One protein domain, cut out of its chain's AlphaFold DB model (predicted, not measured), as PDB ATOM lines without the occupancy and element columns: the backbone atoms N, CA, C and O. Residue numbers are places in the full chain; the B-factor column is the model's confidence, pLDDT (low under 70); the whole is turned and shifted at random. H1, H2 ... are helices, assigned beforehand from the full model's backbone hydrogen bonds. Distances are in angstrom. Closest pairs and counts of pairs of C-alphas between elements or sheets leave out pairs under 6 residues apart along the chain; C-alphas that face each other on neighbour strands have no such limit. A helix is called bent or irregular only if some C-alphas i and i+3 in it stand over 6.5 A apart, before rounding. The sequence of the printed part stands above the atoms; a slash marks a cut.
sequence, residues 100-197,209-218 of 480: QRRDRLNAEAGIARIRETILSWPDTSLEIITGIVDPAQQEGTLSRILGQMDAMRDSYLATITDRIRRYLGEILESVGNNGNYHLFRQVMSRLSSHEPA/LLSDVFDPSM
ATOM      1  N   GLN A 100     -13.567 -19.087  50.272       53.66
ATOM      2  CA  GLN A 100     -13.228 -20.305  51.017       53.66
ATOM      3  C   GLN A 100     -14.403 -21.284  51.155       53.66
ATOM      4  O   GLN A 100     -14.218 -22.496  51.044       53.66
ATOM      5  N   ARG A 101     -15.631 -20.792  51.374       52.00
ATOM      6  CA  ARG A 101     -16.811 -21.667  51.462       52.00
ATOM      7  C   ARG A 101     -17.175 -22.284  50.111       52.00
ATOM      8  O   ARG A 101     -17.552 -23.450  50.071       52.00
ATOM      9  N   ARG A 102     -17.053 -21.531  49.013       55.62
ATOM     10  CA  ARG A 102     -17.265 -22.047  47.653       55.62
ATOM     11  C   ARG A 102     -16.253 -23.136  47.310       55.62
ATOM     12  O   ARG A 102     -16.659 -24.172  46.796       55.62
ATOM     13  N   ASP A 103     -14.981 -22.922  47.638       52.94
ATOM     14  CA  ASP A 103     -13.927 -23.923  47.451       52.94
ATOM     15  C   ASP A 103     -14.259 -25.207  48.227       52.94
ATOM     16  O   ASP A 103     -14.193 -26.305  47.676       52.94
ATOM     17  N   ARG A 104     -14.730 -25.074  49.476       57.12
ATOM     18  CA  ARG A 104     -15.163 -26.206  50.306       57.12
ATOM     19  C   ARG A 104     -16.381 -26.944  49.741       57.12
ATOM     20  O   ARG A 104     -16.361 -28.166  49.684       57.12
ATOM     21  N   LEU A 105     -17.423 -26.235  49.305       56.03
ATOM     22  CA  LEU A 105     -18.623 -26.849  48.717       56.03
ATOM     23  C   LEU A 105     -18.323 -27.539  47.377       56.03
ATOM     24  O   LEU A 105     -18.867 -28.603  47.093       56.03
ATOM     25  N   ASN A 106     -17.436 -26.962  46.559       55.34
ATOM     26  CA  ASN A 106     -16.952 -27.601  45.336       55.34
ATOM     27  C   ASN A 106     -16.154 -28.873  45.651       55.34
ATOM     28  O   ASN A 106     -16.373 -29.895  45.002       55.34
ATOM     29  N   ALA A 107     -15.295 -28.836  46.675       55.22
ATOM     30  CA  ALA A 107     -14.588 -30.017  47.158       55.22
ATOM     31  C   ALA A 107     -15.569 -31.088  47.664       55.22
ATOM     32  O   ALA A 107     -15.472 -32.235  47.247       55.22
ATOM     33  N   GLU A 108     -16.575 -30.730  48.469       58.00
ATOM     34  CA  GLU A 108     -17.618 -31.649  48.957       58.00
ATOM     35  C   GLU A 108     -18.438 -32.274  47.804       58.00
ATOM     36  O   GLU A 108     -18.701 -33.478  47.813       58.00
ATOM     37  N   ALA A 109     -18.764 -31.508  46.756       57.72
ATOM     38  CA  ALA A 109     -19.433 -32.016  45.552       57.72
ATOM     39  C   ALA A 109     -18.525 -32.902  44.670       57.72
ATOM     40  O   ALA A 109     -19.002 -33.847  44.032       57.72
ATOM     41  N   GLY A 110     -17.221 -32.613  44.620       56.16
ATOM     42  CA  GLY A 110     -16.207 -33.470  43.997       56.16
ATOM     43  C   GLY A 110     -16.044 -34.792  44.750       56.16
ATOM     44  O   GLY A 110     -16.082 -35.858  44.136       56.16
ATOM     45  N   ILE A 111     -15.983 -34.738  46.086       57.44
ATOM     46  CA  ILE A 111     -15.967 -35.906  46.976       57.44
ATOM     47  C   ILE A 111     -17.222 -36.750  46.768       57.44
ATOM     48  O   ILE A 111     -17.099 -37.964  46.683       57.44
ATOM     49  N   ALA A 112     -18.411 -36.151  46.648       58.97
ATOM     50  CA  ALA A 112     -19.652 -36.891  46.417       58.97
ATOM     51  C   ALA A 112     -19.642 -37.645  45.076       58.97
ATOM     52  O   ALA A 112     -19.893 -38.848  45.064       58.97
ATOM     53  N   ARG A 113     -19.256 -36.987  43.971       59.47
ATOM     54  CA  ARG A 113     -19.129 -37.631  42.647       59.47
ATOM     55  C   ARG A 113     -18.088 -38.749  42.635       59.47
ATOM     56  O   ARG A 113     -18.336 -39.830  42.100       59.47
ATOM     57  N   ILE A 114     -16.929 -38.512  43.245       58.62
ATOM     58  CA  ILE A 114     -15.867 -39.515  43.341       58.62
ATOM     59  C   ILE A 114     -16.308 -40.665  44.252       58.62
ATOM     60  O   ILE A 114     -16.151 -41.819  43.877       58.62
ATOM     61  N   ARG A 115     -16.939 -40.388  45.398       56.88
ATOM     62  CA  ARG A 115     -17.446 -41.401  46.336       56.88
ATOM     63  C   ARG A 115     -18.558 -42.254  45.718       56.88
ATOM     64  O   ARG A 115     -18.547 -43.462  45.917       56.88
ATOM     65  N   GLU A 116     -19.460 -41.679  44.927       56.72
ATOM     66  CA  GLU A 116     -20.487 -42.416  44.170       56.72
ATOM     67  C   GLU A 116     -19.860 -43.317  43.086       56.72
ATOM     68  O   GLU A 116     -20.237 -44.479  42.922       56.72
ATOM     69  N   THR A 117     -18.802 -42.831  42.427       52.72
ATOM     70  CA  THR A 117     -17.992 -43.625  41.483       52.72
ATOM     71  C   THR A 117     -17.188 -44.732  42.188       52.72
ATOM     72  O   THR A 117     -16.910 -45.771  41.599       52.72
ATOM     73  N   ILE A 118     -16.831 -44.547  43.459       48.44
ATOM     74  CA  ILE A 118     -16.055 -45.507  44.262       48.44
ATOM     75  C   ILE A 118     -16.929 -46.585  44.882       48.44
ATOM     76  O   ILE A 118     -16.536 -47.745  44.891       48.44
ATOM     77  N   LEU A 119     -18.131 -46.234  45.342       48.25
ATOM     78  CA  LEU A 119     -19.097 -47.193  45.885       48.25
ATOM     79  C   LEU A 119     -19.525 -48.253  44.856       48.25
ATOM     80  O   LEU A 119     -20.049 -49.296  45.238       48.25
ATOM     81  N   SER A 120     -19.276 -48.017  43.566       49.84
ATOM     82  CA  SER A 120     -19.536 -48.974  42.489       49.84
ATOM     83  C   SER A 120     -18.335 -49.865  42.111       49.84
ATOM     84  O   SER A 120     -18.490 -50.712  41.234       49.84
ATOM     85  N   TRP A 121     -17.151 -49.720  42.736       45.66
ATOM     86  CA  TRP A 121     -15.915 -50.419  42.323       45.66
ATOM     87  C   TRP A 121     -15.146 -51.072  43.500       45.66
ATOM     88  O   TRP A 121     -15.030 -50.474  44.564       45.66
ATOM     89  N   PRO A 122     -14.544 -52.271  43.327       44.12
ATOM     90  CA  PRO A 122     -13.956 -53.059  44.427       44.12
ATOM     91  C   PRO A 122     -12.457 -52.799  44.746       44.12
ATOM     92  O   PRO A 122     -11.818 -53.644  45.365       44.12
ATOM     93  N   ASP A 123     -11.849 -51.688  44.310       52.44
ATOM     94  CA  ASP A 123     -10.380 -51.478  44.311       52.44
ATOM     95  C   ASP A 123      -9.908 -50.442  45.363       52.44
ATOM     96  O   ASP A 123     -10.310 -49.278  45.324       52.44
ATOM     97  N   THR A 124      -8.998 -50.836  46.268       57.88
ATOM     98  CA  THR A 124      -8.464 -50.009  47.375       57.88
ATOM     99  C   THR A 124      -7.603 -48.826  46.918       57.88
ATOM    100  O   THR A 124      -7.390 -47.885  47.677       57.88
ATOM    101  N   SER A 125      -7.110 -48.812  45.674       57.22
ATOM    102  CA  SER A 125      -6.337 -47.677  45.136       57.22
ATOM    103  C   SER A 125      -7.167 -46.394  44.975       57.22
ATOM    104  O   SER A 125      -6.607 -45.300  44.878       57.22
ATOM    105  N   LEU A 126      -8.498 -46.507  44.987       64.06
ATOM    106  CA  LEU A 126      -9.419 -45.374  44.976       64.06
ATOM    107  C   LEU A 126      -9.489 -44.648  46.326       64.06
ATOM    108  O   LEU A 126      -9.738 -43.444  46.334       64.06
ATOM    109  N   GLU A 127      -9.169 -45.329  47.437       71.81
ATOM    110  CA  GLU A 127      -9.066 -44.695  48.761       71.81
ATOM    111  C   GLU A 127      -8.011 -43.584  48.769       71.81
ATOM    112  O   GLU A 127      -8.164 -42.558  49.434       71.81
ATOM    113  N   ILE A 128      -6.946 -43.762  47.981       79.69
ATOM    114  CA  ILE A 128      -5.904 -42.753  47.806       79.69
ATOM    115  C   ILE A 128      -6.469 -41.514  47.111       79.69
ATOM    116  O   ILE A 128      -6.192 -40.405  47.550       79.69
ATOM    117  N   ILE A 129      -7.274 -41.676  46.059       82.38
ATOM    118  CA  ILE A 129      -7.856 -40.530  45.350       82.38
ATOM    119  C   ILE A 129      -8.866 -39.805  46.233       82.38
ATOM    120  O   ILE A 129      -8.809 -38.581  46.318       82.38
ATOM    121  N   THR A 130      -9.725 -40.527  46.959       77.69
ATOM    122  CA  THR A 130     -10.610 -39.889  47.948       77.69
ATOM    123  C   THR A 130      -9.836 -39.159  49.017       77.69
ATOM    124  O   THR A 130     -10.204 -38.042  49.350       77.69
ATOM    125  N   GLY A 131      -8.752 -39.754  49.515       82.94
ATOM    126  CA  GLY A 131      -7.908 -39.120  50.515       82.94
ATOM    127  C   GLY A 131      -7.237 -37.853  49.988       82.94
ATOM    128  O   GLY A 131      -7.093 -36.907  50.745       82.94
ATOM    129  N   ILE A 132      -6.864 -37.796  48.700       85.38
ATOM    130  CA  ILE A 132      -6.307 -36.588  48.063       85.38
ATOM    131  C   ILE A 132      -7.381 -35.510  47.869       85.38
ATOM    132  O   ILE A 132      -7.095 -34.327  48.050       85.38
ATOM    133  N   VAL A 133      -8.597 -35.886  47.468       82.62
ATOM    134  CA  VAL A 133      -9.662 -34.914  47.174       82.62
ATOM    135  C   VAL A 133     -10.353 -34.415  48.447       82.62
ATOM    136  O   VAL A 133     -10.849 -33.291  48.447       82.62
ATOM    137  N   ASP A 134     -10.345 -35.191  49.534       79.81
ATOM    138  CA  ASP A 134     -10.868 -34.802  50.848       79.81
ATOM    139  C   ASP A 134      -9.906 -33.845  51.579       79.81
ATOM    140  O   ASP A 134      -8.855 -34.293  52.045       79.81
ATOM    141  N   PRO A 135     -10.255 -32.555  51.765       79.25
ATOM    142  CA  PRO A 135      -9.384 -31.586  52.433       79.25
ATOM    143  C   PRO A 135      -8.928 -32.014  53.833       79.25
ATOM    144  O   PRO A 135      -7.827 -31.654  54.244       79.25
ATOM    145  N   ALA A 136      -9.736 -32.795  54.562       80.38
ATOM    146  CA  ALA A 136      -9.393 -33.254  55.907       80.38
ATOM    147  C   ALA A 136      -8.315 -34.351  55.908       80.38
ATOM    148  O   ALA A 136      -7.576 -34.492  56.881       80.38
ATOM    149  N   GLN A 137      -8.215 -35.129  54.827       82.94
ATOM    150  CA  GLN A 137      -7.272 -36.246  54.695       82.94
ATOM    151  C   GLN A 137      -6.139 -35.962  53.701       82.94
ATOM    152  O   GLN A 137      -5.178 -36.734  53.631       82.94
ATOM    153  N   GLN A 138      -6.235 -34.865  52.952       87.00
ATOM    154  CA  GLN A 138      -5.371 -34.534  51.826       87.00
ATOM    155  C   GLN A 138      -3.893 -34.471  52.207       87.00
ATOM    156  O   GLN A 138      -3.068 -35.119  51.561       87.00
ATOM    157  N   GLU A 139      -3.548 -33.739  53.268       91.06
ATOM    158  CA  GLU A 139      -2.159 -33.598  53.718       91.06
ATOM    159  C   GLU A 139      -1.565 -34.951  54.130       91.06
ATOM    160  O   GLU A 139      -0.498 -35.340  53.647       91.06
ATOM    161  N   GLY A 140      -2.286 -35.706  54.966       91.06
ATOM    162  CA  GLY A 140      -1.857 -37.024  55.434       91.06
ATOM    163  C   GLY A 140      -1.732 -38.037  54.296       91.06
ATOM    164  O   GLY A 140      -0.768 -38.801  54.241       91.06
ATOM    165  N   THR A 141      -2.660 -38.007  53.338       89.94
ATOM    166  CA  THR A 141      -2.651 -38.909  52.182       89.94
ATOM    167  C   THR A 141      -1.485 -38.601  51.249       89.94
ATOM    168  O   THR A 141      -0.729 -39.512  50.913       89.94
ATOM    169  N   LEU A 142      -1.288 -37.335  50.867       92.25
ATOM    170  CA  LEU A 142      -0.180 -36.928  49.999       92.25
ATOM    171  C   LEU A 142       1.181 -37.170  50.667       92.25
ATOM    172  O   LEU A 142       2.088 -37.699  50.025       92.25
ATOM    173  N   SER A 143       1.310 -36.866  51.961       92.81
ATOM    174  CA  SER A 143       2.536 -37.120  52.730       92.81
ATOM    175  C   SER A 143       2.851 -38.611  52.830       92.81
ATOM    176  O   SER A 143       4.000 -39.018  52.652       92.81
ATOM    177  N   ARG A 144       1.831 -39.454  53.040       92.38
ATOM    178  CA  ARG A 144       1.982 -40.914  53.041       92.38
ATOM    179  C   ARG A 144       2.447 -41.435  51.684       92.38
ATOM    180  O   ARG A 144       3.372 -42.241  51.643       92.38
ATOM    181  N   ILE A 145       1.847 -40.960  50.587       90.62
ATOM    182  CA  ILE A 145       2.285 -41.318  49.229       90.62
ATOM    183  C   ILE A 145       3.757 -40.946  49.044       90.62
ATOM    184  O   ILE A 145       4.541 -41.792  48.631       90.62
ATOM    185  N   LEU A 146       4.144 -39.713  49.384       92.19
ATOM    186  CA  LEU A 146       5.521 -39.231  49.249       92.19
ATOM    187  C   LEU A 146       6.520 -40.047  50.072       92.19
ATOM    188  O   LEU A 146       7.577 -40.399  49.554       92.19
ATOM    189  N   GLY A 147       6.185 -40.358  51.325       90.00
ATOM    190  CA  GLY A 147       7.062 -41.101  52.229       90.00
ATOM    191  C   GLY A 147       7.230 -42.575  51.859       90.00
ATOM    192  O   GLY A 147       8.238 -43.179  52.209       90.00
ATOM    193  N   GLN A 148       6.263 -43.158  51.146       90.56
ATOM    194  CA  GLN A 148       6.266 -44.583  50.804       90.56
ATOM    195  C   GLN A 148       6.607 -44.866  49.338       90.56
ATOM    196  O   GLN A 148       6.845 -46.023  49.008       90.56
ATOM    197  N   MET A 149       6.633 -43.849  48.469       89.06
ATOM    198  CA  MET A 149       6.688 -44.011  47.010       89.06
ATOM    199  C   MET A 149       7.815 -44.937  46.539       89.06
ATOM    200  O   MET A 149       7.562 -45.856  45.767       89.06
ATOM    201  N   ASP A 150       9.022 -44.752  47.077       84.75
ATOM    202  CA  ASP A 150      10.212 -45.517  46.684       84.75
ATOM    203  C   ASP A 150      10.147 -46.991  47.131       84.75
ATOM    204  O   ASP A 150      10.835 -47.845  46.580       84.75
ATOM    205  N   ALA A 151       9.316 -47.308  48.127       87.19
ATOM    206  CA  ALA A 151       9.094 -48.672  48.609       87.19
ATOM    207  C   ALA A 151       7.892 -49.354  47.929       87.19
ATOM    208  O   ALA A 151       7.664 -50.551  48.121       87.19
ATOM    209  N   MET A 152       7.097 -48.617  47.143       89.25
ATOM    210  CA  MET A 152       5.937 -49.178  46.457       89.25
ATOM    211  C   MET A 152       6.367 -50.066  45.290       89.25
ATOM    212  O   MET A 152       7.293 -49.756  44.541       89.25
ATOM    213  N   ARG A 153       5.634 -51.167  45.088       89.94
ATOM    214  CA  ARG A 153       5.775 -51.993  43.882       89.94
ATOM    215  C   ARG A 153       5.332 -51.199  42.654       89.94
ATOM    216  O   ARG A 153       4.313 -50.508  42.709       89.94
ATOM    217  N   ASP A 154       6.023 -51.389  41.530       90.50
ATOM    218  CA  ASP A 154       5.722 -50.707  40.262       90.50
ATOM    219  C   ASP A 154       4.247 -50.847  39.845       90.50
ATOM    220  O   ASP A 154       3.617 -49.871  39.457       90.50
ATOM    221  N   SER A 155       3.642 -52.030  40.001       88.62
ATOM    222  CA  SER A 155       2.226 -52.247  39.665       88.62
ATOM    223  C   SER A 155       1.268 -51.372  40.481       88.62
ATOM    224  O   SER A 155       0.265 -50.886  39.953       88.62
ATOM    225  N   TYR A 156       1.571 -51.151  41.761       88.00
ATOM    226  CA  TYR A 156       0.748 -50.334  42.644       88.00
ATOM    227  C   TYR A 156       0.927 -48.848  42.338       88.00
ATOM    228  O   TYR A 156      -0.056 -48.134  42.136       88.00
ATOM    229  N   LEU A 157       2.174 -48.398  42.189       90.12
ATOM    230  CA  LEU A 157       2.478 -47.007  41.861       90.12
ATOM    231  C   LEU A 157       1.964 -46.611  40.466       90.12
ATOM    232  O   LEU A 157       1.431 -45.514  40.282       90.12
ATOM    233  N   ALA A 158       2.016 -47.526  39.498       89.19
ATOM    234  CA  ALA A 158       1.411 -47.349  38.184       89.19
ATOM    235  C   ALA A 158      -0.112 -47.215  38.262       89.19
ATOM    236  O   ALA A 158      -0.689 -46.400  37.540       89.19
ATOM    237  N   THR A 159      -0.757 -47.985  39.144       88.69
ATOM    238  CA  THR A 159      -2.203 -47.886  39.383       88.69
ATOM    239  C   THR A 159      -2.538 -46.519  39.966       88.69
ATOM    240  O   THR A 159      -3.371 -45.820  39.399       88.69
ATOM    241  N   ILE A 160      -1.821 -46.073  41.004       89.31
ATOM    242  CA  ILE A 160      -1.980 -44.724  41.571       89.31
ATOM    243  C   ILE A 160      -1.801 -43.661  40.484       89.31
ATOM    244  O   ILE A 160      -2.627 -42.762  40.361       89.31
ATOM    245  N   THR A 161      -0.774 -43.787  39.644       92.12
ATOM    246  CA  THR A 161      -0.492 -42.829  38.565       92.12
ATOM    247  C   THR A 161      -1.619 -42.776  37.528       92.12
ATOM    248  O   THR A 161      -2.020 -41.691  37.110       92.12
ATOM    249  N   ASP A 162      -2.174 -43.925  37.125       88.50
ATOM    250  CA  ASP A 162      -3.322 -43.987  36.205       88.50
ATOM    251  C   ASP A 162      -4.582 -43.378  36.838       88.50
ATOM    252  O   ASP A 162      -5.344 -42.694  36.161       88.50
ATOM    253  N   ARG A 163      -4.792 -43.572  38.146       85.81
ATOM    254  CA  ARG A 163      -5.914 -42.965  38.876       85.81
ATOM    255  C   ARG A 163      -5.754 -41.449  39.003       85.81
ATOM    256  O   ARG A 163      -6.704 -40.732  38.710       85.81
ATOM    257  N   ILE A 164      -4.558 -40.964  39.344       89.88
ATOM    258  CA  ILE A 164      -4.241 -39.529  39.352       89.88
ATOM    259  C   ILE A 164      -4.513 -38.926  37.975       89.88
ATOM    260  O   ILE A 164      -5.140 -37.879  37.896       89.88
ATOM    261  N   ARG A 165      -4.090 -39.590  36.891       89.38
ATOM    262  CA  ARG A 165      -4.375 -39.153  35.516       89.38
ATOM    263  C   ARG A 165      -5.879 -39.014  35.257       89.38
ATOM    264  O   ARG A 165      -6.296 -38.009  34.698       89.38
ATOM    265  N   ARG A 166      -6.681 -40.012  35.649       84.56
ATOM    266  CA  ARG A 166      -8.137 -40.029  35.410       84.56
ATOM    267  C   ARG A 166      -8.889 -38.930  36.158       84.56
ATOM    268  O   ARG A 166      -9.810 -38.370  35.585       84.56
ATOM    269  N   TYR A 167      -8.495 -38.643  37.398       81.69
ATOM    270  CA  TYR A 167      -9.168 -37.674  38.277       81.69
ATOM    271  C   TYR A 167      -8.374 -36.376  38.437       81.69
ATOM    272  O   TYR A 167      -8.466 -35.689  39.453       81.69
ATOM    273  N   LEU A 168      -7.512 -36.061  37.466       85.62
ATOM    274  CA  LEU A 168      -6.572 -34.957  37.599       85.62
ATOM    275  C   LEU A 168      -7.293 -33.612  37.749       85.62
ATOM    276  O   LEU A 168      -6.823 -32.769  38.505       85.62
ATOM    277  N   GLY A 169      -8.428 -33.424  37.070       80.31
ATOM    278  CA  GLY A 169      -9.232 -32.205  37.174       80.31
ATOM    279  C   GLY A 169      -9.764 -31.990  38.590       80.31
ATOM    280  O   GLY A 169      -9.494 -30.959  39.199       80.31
ATOM    281  N   GLU A 170     -10.431 -32.995  39.156       79.62
ATOM    282  CA  GLU A 170     -10.993 -32.941  40.508       79.62
ATOM    283  C   GLU A 170      -9.907 -32.818  41.579       79.62
ATOM    284  O   GLU A 170     -10.067 -32.094  42.564       79.62
ATOM    285  N   ILE A 171      -8.772 -33.495  41.377       83.75
ATOM    286  CA  ILE A 171      -7.612 -33.346  42.252       83.75
ATOM    287  C   ILE A 171      -7.120 -31.901  42.214       83.75
ATOM    288  O   ILE A 171      -6.923 -31.326  43.277       83.75
ATOM    289  N   LEU A 172      -6.936 -31.301  41.034       83.44
ATOM    290  CA  LEU A 172      -6.436 -29.928  40.906       83.44
ATOM    291  C   LEU A 172      -7.396 -28.882  41.477       83.44
ATOM    292  O   LEU A 172      -6.928 -27.918  42.082       83.44
ATOM    293  N   GLU A 173      -8.707 -29.081  41.329       81.00
ATOM    294  CA  GLU A 173      -9.715 -28.244  41.987       81.00
ATOM    295  C   GLU A 173      -9.594 -28.327  43.515       81.00
ATOM    296  O   GLU A 173      -9.612 -27.298  44.190       81.00
ATOM    297  N   SER A 174      -9.404 -29.532  44.063       80.88
ATOM    298  CA  SER A 174      -9.289 -29.748  45.510       80.88
ATOM    299  C   SER A 174      -7.949 -29.286  46.094       80.88
ATOM    300  O   SER A 174      -7.906 -28.651  47.148       80.88
ATOM    301  N   VAL A 175      -6.829 -29.570  45.426       80.31
ATOM    302  CA  VAL A 175      -5.492 -29.225  45.929       80.31
ATOM    303  C   VAL A 175      -5.109 -27.769  45.665       80.31
ATOM    304  O   VAL A 175      -3.975 -27.438  45.969       80.31
ATOM    305  N   GLY A 176      -5.980 -26.932  45.084       75.06
ATOM    306  CA  GLY A 176      -5.689 -25.585  44.563       75.06
ATOM    307  C   GLY A 176      -5.160 -24.545  45.572       75.06
ATOM    308  O   GLY A 176      -4.490 -24.864  46.545       75.06
ATOM    309  N   ASN A 177      -5.425 -23.251  45.348       57.81
ATOM    310  CA  ASN A 177      -4.740 -22.146  46.058       57.81
ATOM    311  C   ASN A 177      -4.884 -22.134  47.599       57.81
ATOM    312  O   ASN A 177      -4.121 -21.436  48.259       57.81
ATOM    313  N   ASN A 178      -5.812 -22.911  48.164       62.81
ATOM    314  CA  ASN A 178      -6.016 -23.074  49.609       62.81
ATOM    315  C   ASN A 178      -5.767 -24.517  50.104       62.81
ATOM    316  O   ASN A 178      -6.029 -24.815  51.266       62.81
ATOM    317  N   GLY A 179      -5.295 -25.412  49.231       75.19
ATOM    318  CA  GLY A 179      -5.043 -26.823  49.520       75.19
ATOM    319  C   GLY A 179      -3.555 -27.185  49.522       75.19
ATOM    320  O   GLY A 179      -2.657 -26.344  49.454       75.19
ATOM    321  N   ASN A 180      -3.270 -28.483  49.564       85.62
ATOM    322  CA  ASN A 180      -1.915 -29.032  49.621       85.62
ATOM    323  C   ASN A 180      -1.263 -29.165  48.234       85.62
ATOM    324  O   ASN A 180      -0.599 -30.162  47.930       85.62
ATOM    325  N   TYR A 181      -1.410 -28.138  47.391       88.88
ATOM    326  CA  TYR A 181      -0.860 -28.100  46.034       88.88
ATOM    327  C   TYR A 181       0.638 -28.419  45.994       88.88
ATOM    328  O   TYR A 181       1.131 -29.115  45.106       88.88
ATOM    329  N   HIS A 182       1.379 -27.907  46.978       89.44
ATOM    330  CA  HIS A 182       2.819 -28.092  47.077       89.44
ATOM    331  C   HIS A 182       3.205 -29.572  47.259       89.44
ATOM    332  O   HIS A 182       4.142 -30.027  46.603       89.44
ATOM    333  N   LEU A 183       2.464 -30.340  48.071       91.50
ATOM    334  CA  LEU A 183       2.678 -31.782  48.234       91.50
ATOM    335  C   LEU A 183       2.314 -32.533  46.955       91.50
ATOM    336  O   LEU A 183       3.067 -33.395  46.506       91.50
ATOM    337  N   PHE A 184       1.207 -32.165  46.310       92.88
ATOM    338  CA  PHE A 184       0.814 -32.776  45.042       92.88
ATOM    339  C   PHE A 184       1.858 -32.542  43.938       92.88
ATOM    340  O   PHE A 184       2.225 -33.460  43.202       92.88
ATOM    341  N   ARG A 185       2.432 -31.337  43.874       92.06
ATOM    342  CA  ARG A 185       3.554 -31.027  42.982       92.06
ATOM    343  C   ARG A 185       4.779 -31.895  43.283       92.06
ATOM    344  O   ARG A 185       5.441 -32.349  42.349       92.06
ATOM    345  N   GLN A 186       5.090 -32.147  44.555       93.38
ATOM    346  CA  GLN A 186       6.178 -33.055  44.926       93.38
ATOM    347  C   GLN A 186       5.892 -34.494  44.484       93.38
ATOM    348  O   GLN A 186       6.805 -35.151  43.988       93.38
ATOM    349  N   VAL A 187       4.639 -34.959  44.584       93.88
ATOM    350  CA  VAL A 187       4.231 -36.291  44.101       93.88
ATOM    351  C   VAL A 187       4.508 -36.405  42.604       93.88
ATOM    352  O   VAL A 187       5.189 -37.337  42.182       93.88
ATOM    353  N   MET A 188       4.075 -35.423  41.808       94.38
ATOM    354  CA  MET A 188       4.338 -35.386  40.362       94.38
ATOM    355  C   MET A 188       5.833 -35.376  40.030       94.38
ATOM    356  O   MET A 188       6.287 -36.086  39.131       94.38
ATOM    357  N   SER A 189       6.617 -34.597  40.776       92.94
ATOM    358  CA  SER A 189       8.073 -34.555  40.621       92.94
ATOM    359  C   SER A 189       8.712 -35.912  40.915       92.94
ATOM    360  O   SER A 189       9.525 -36.393  40.126       92.94
ATOM    361  N   ARG A 190       8.308 -36.572  42.003       91.75
ATOM    362  CA  ARG A 190       8.871 -37.864  42.410       91.75
ATOM    363  C   ARG A 190       8.442 -39.005  41.486       91.75
ATOM    364  O   ARG A 190       9.256 -39.861  41.157       91.75
ATOM    365  N   LEU A 191       7.225 -38.978  40.943       92.19
ATOM    366  CA  LEU A 191       6.818 -39.913  39.884       92.19
ATOM    367  C   LEU A 191       7.744 -39.827  38.658       92.19
ATOM    368  O   LEU A 191       8.125 -40.855  38.104       92.19
ATOM    369  N   SER A 192       8.192 -38.621  38.286       90.62
ATOM    370  CA  SER A 192       9.142 -38.433  37.177       90.62
ATOM    371  C   SER A 192      10.567 -38.928  37.468       90.62
ATOM    372  O   SER A 192      11.332 -39.202  36.542       90.62
ATOM    373  N   SER A 193      10.951 -39.051  38.745       86.69
ATOM    374  CA  SER A 193      12.315 -39.422  39.138       86.69
ATOM    375  C   SER A 193      12.554 -40.930  39.204       86.69
ATOM    376  O   SER A 193      13.708 -41.332  39.310       86.69
ATOM    377  N   HIS A 194      11.529 -41.772  39.075       84.50
ATOM    378  CA  HIS A 194      11.709 -43.226  39.060       84.50
ATOM    379  C   HIS A 194      12.405 -43.694  37.770       84.50
ATOM    380  O   HIS A 194      12.151 -43.170  36.682       84.50
ATOM    381  N   GLU A 195      13.324 -44.658  37.883       80.94
ATOM    382  CA  GLU A 195      14.047 -45.212  36.732       80.94
ATOM    383  C   GLU A 195      13.193 -46.244  35.974       80.94
ATOM    384  O   GLU A 195      12.657 -47.165  36.606       80.94
ATOM    385  N   PRO A 196      13.094 -46.173  34.629       81.50
ATOM    386  CA  PRO A 196      12.272 -47.098  33.846       81.50
ATOM    387  C   PRO A 196      12.653 -48.573  34.009       81.50
ATOM    388  O   PRO A 196      11.800 -49.437  33.821       81.50
ATOM    389  N   ALA A 197      13.912 -48.866  34.358       82.50
ATOM    390  CA  ALA A 197      14.399 -50.228  34.568       82.50
ATOM    391  C   ALA A 197      13.656 -50.951  35.707       82.50
ATOM    392  O   ALA A 197      13.328 -52.126  35.571       82.50
ATOM    393  N   LEU A 209      -0.048 -39.537  31.403       91.31
ATOM    394  CA  LEU A 209      -0.494 -38.375  32.173       91.31
ATOM    395  C   LEU A 209       0.078 -37.079  31.594       91.31
ATOM    396  O   LEU A 209      -0.669 -36.147  31.328       91.31
ATOM    397  N   LEU A 210       1.388 -37.027  31.344       90.06
ATOM    398  CA  LEU A 210       2.034 -35.861  30.738       90.06
ATOM    399  C   LEU A 210       1.463 -35.553  29.351       90.06
ATOM    400  O   LEU A 210       1.212 -34.394  29.035       90.06
ATOM    401  N   SER A 211       1.210 -36.587  28.546       85.94
ATOM    402  CA  SER A 211       0.574 -36.417  27.240       85.94
ATOM    403  C   SER A 211      -0.792 -35.744  27.337       85.94
ATOM    404  O   SER A 211      -1.107 -34.972  26.443       85.94
ATOM    405  N   ASP A 212      -1.587 -36.043  28.364       86.56
ATOM    406  CA  ASP A 212      -2.905 -35.437  28.569       86.56
ATOM    407  C   ASP A 212      -2.783 -33.988  29.057       86.56
ATOM    408  O   ASP A 212      -3.469 -33.103  28.555       86.56
ATOM    409  N   VAL A 213      -1.869 -33.730  30.000       86.50
ATOM    410  CA  VAL A 213      -1.633 -32.392  30.576       86.50
ATOM    411  C   VAL A 213      -1.250 -31.367  29.510       86.50
ATOM    412  O   VAL A 213      -1.640 -30.198  29.598       86.50
ATOM    413  N   PHE A 214      -0.481 -31.805  28.516       83.25
ATOM    414  CA  PHE A 214      -0.000 -30.966  27.426       83.25
ATOM    415  C   PHE A 214      -0.795 -31.126  26.123       83.25
ATOM    416  O   PHE A 214      -0.433 -30.505  25.123       83.25
ATOM    417  N   ASP A 215      -1.878 -31.910  26.113       78.75
ATOM    418  CA  ASP A 215      -2.745 -32.032  24.942       78.75
ATOM    419  C   ASP A 215      -3.540 -30.731  24.736       78.75
ATOM    420  O   ASP A 215      -4.321 -30.373  25.623       78.75
ATOM    421  N   PRO A 216      -3.402 -30.023  23.593       70.12
ATOM    422  CA  PRO A 216      -4.149 -28.796  23.306       70.12
ATOM    423  C   PRO A 216      -5.655 -28.924  23.561       70.12
ATOM    424  O   PRO A 216      -6.244 -28.016  24.145       70.12
ATOM    425  N   SER A 217      -6.252 -30.075  23.232       70.94
ATOM    426  CA  SER A 217      -7.686 -30.336  23.418       70.94
ATOM    427  C   SER A 217      -8.120 -30.421  24.885       70.94
ATOM    428  O   SER A 217      -9.285 -30.185  25.196       70.94
ATOM    429  N   MET A 218      -7.191 -30.729  25.794       67.12
ATOM    430  CA  MET A 218      -7.459 -30.888  27.228       67.12
ATOM    431  C   MET A 218      -6.782 -29.816  28.088       67.12
ATOM    432  O   MET A 218      -7.100 -29.688  29.267       67.12
TER     433      MET A 218
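AT A GLANCE: This is residues 100 to 197 and 209 to 218 of the 480 residues of an uncharacterized protein of Planctomycetes bacterium B3_Pla (UniProt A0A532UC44). Short H2 is the core of a helix cluster: long H1 runs alongside it as one arm of a hairpin, while H3, H4 and H5 meet it at steep angles. H6 lies side by side with H3, away from H1; residues 119 to 124 stick out. The printed part has 108 residues with seven named helices, H1 to H7 in chain order, and no named strand: all helix. It is compact, with a radius of gyration of the C-alphas of 13.8 A and spans of 45 by 33 by 28 A.

IN THESE COORDINATES: H1, residues 100 to 119, begins at C-alpha 100 (-13.228, -20.305, 51.017) and is 28.0 A long. H2 is residues 125 to 133, 13.3 A. H3, residues 138 to 151, is 20.5 A and irregular: C-alphas 147 and 150 are 7.8 A apart. H4 is residues 154 to 166, 18.2 A; H5 is 168 to 174, 9.9 A; H6 is 181 to 193, 18.7 A. H7, residues 209 to 213, is 6.3 A and ends at C-alpha 213 (-1.633, -32.392, 30.576).

HOW THE PARTS SIT: The hub H2 touches H1, H3, H4 and H5. H1 and H2 form a helical hairpin at a shallow tilt of 12 degrees; their closest C-alphas, Ile 111 and Val 133, are 6.4 A apart. H2 and H4 touch at a steep tilt of 46 degrees, closest at C-alphas Ser 125 and Ile 160, 6.4 A. H3 and H6 touch, the same way at a shallow tilt of 15 degrees, closest at C-alphas Leu 146 and Val 187, 6.1 A. H4 and H7 only just touch, with 3 pairs of C-alphas within 8 A, the closest being Arg 165 and Leu 209, 5.2 A; H1 and H6 are apart. Every O i to N i+4 pair is within hydrogen-bond range in H1, H4, H5, H6 and H7; H2 has 4 of 5 and H3 8 of 10.

THE WHOLE: The farthest C-alphas, Arg 101 and Ala 197, are 45.6 A apart. Residues 198 to 208 are not printed, and C-alphas 197 and 209 are 19.2 A apart. Of the links printed whole, none is long. The pLDDT is under 70 at residues 100 to 126, 177 to 178 and 218.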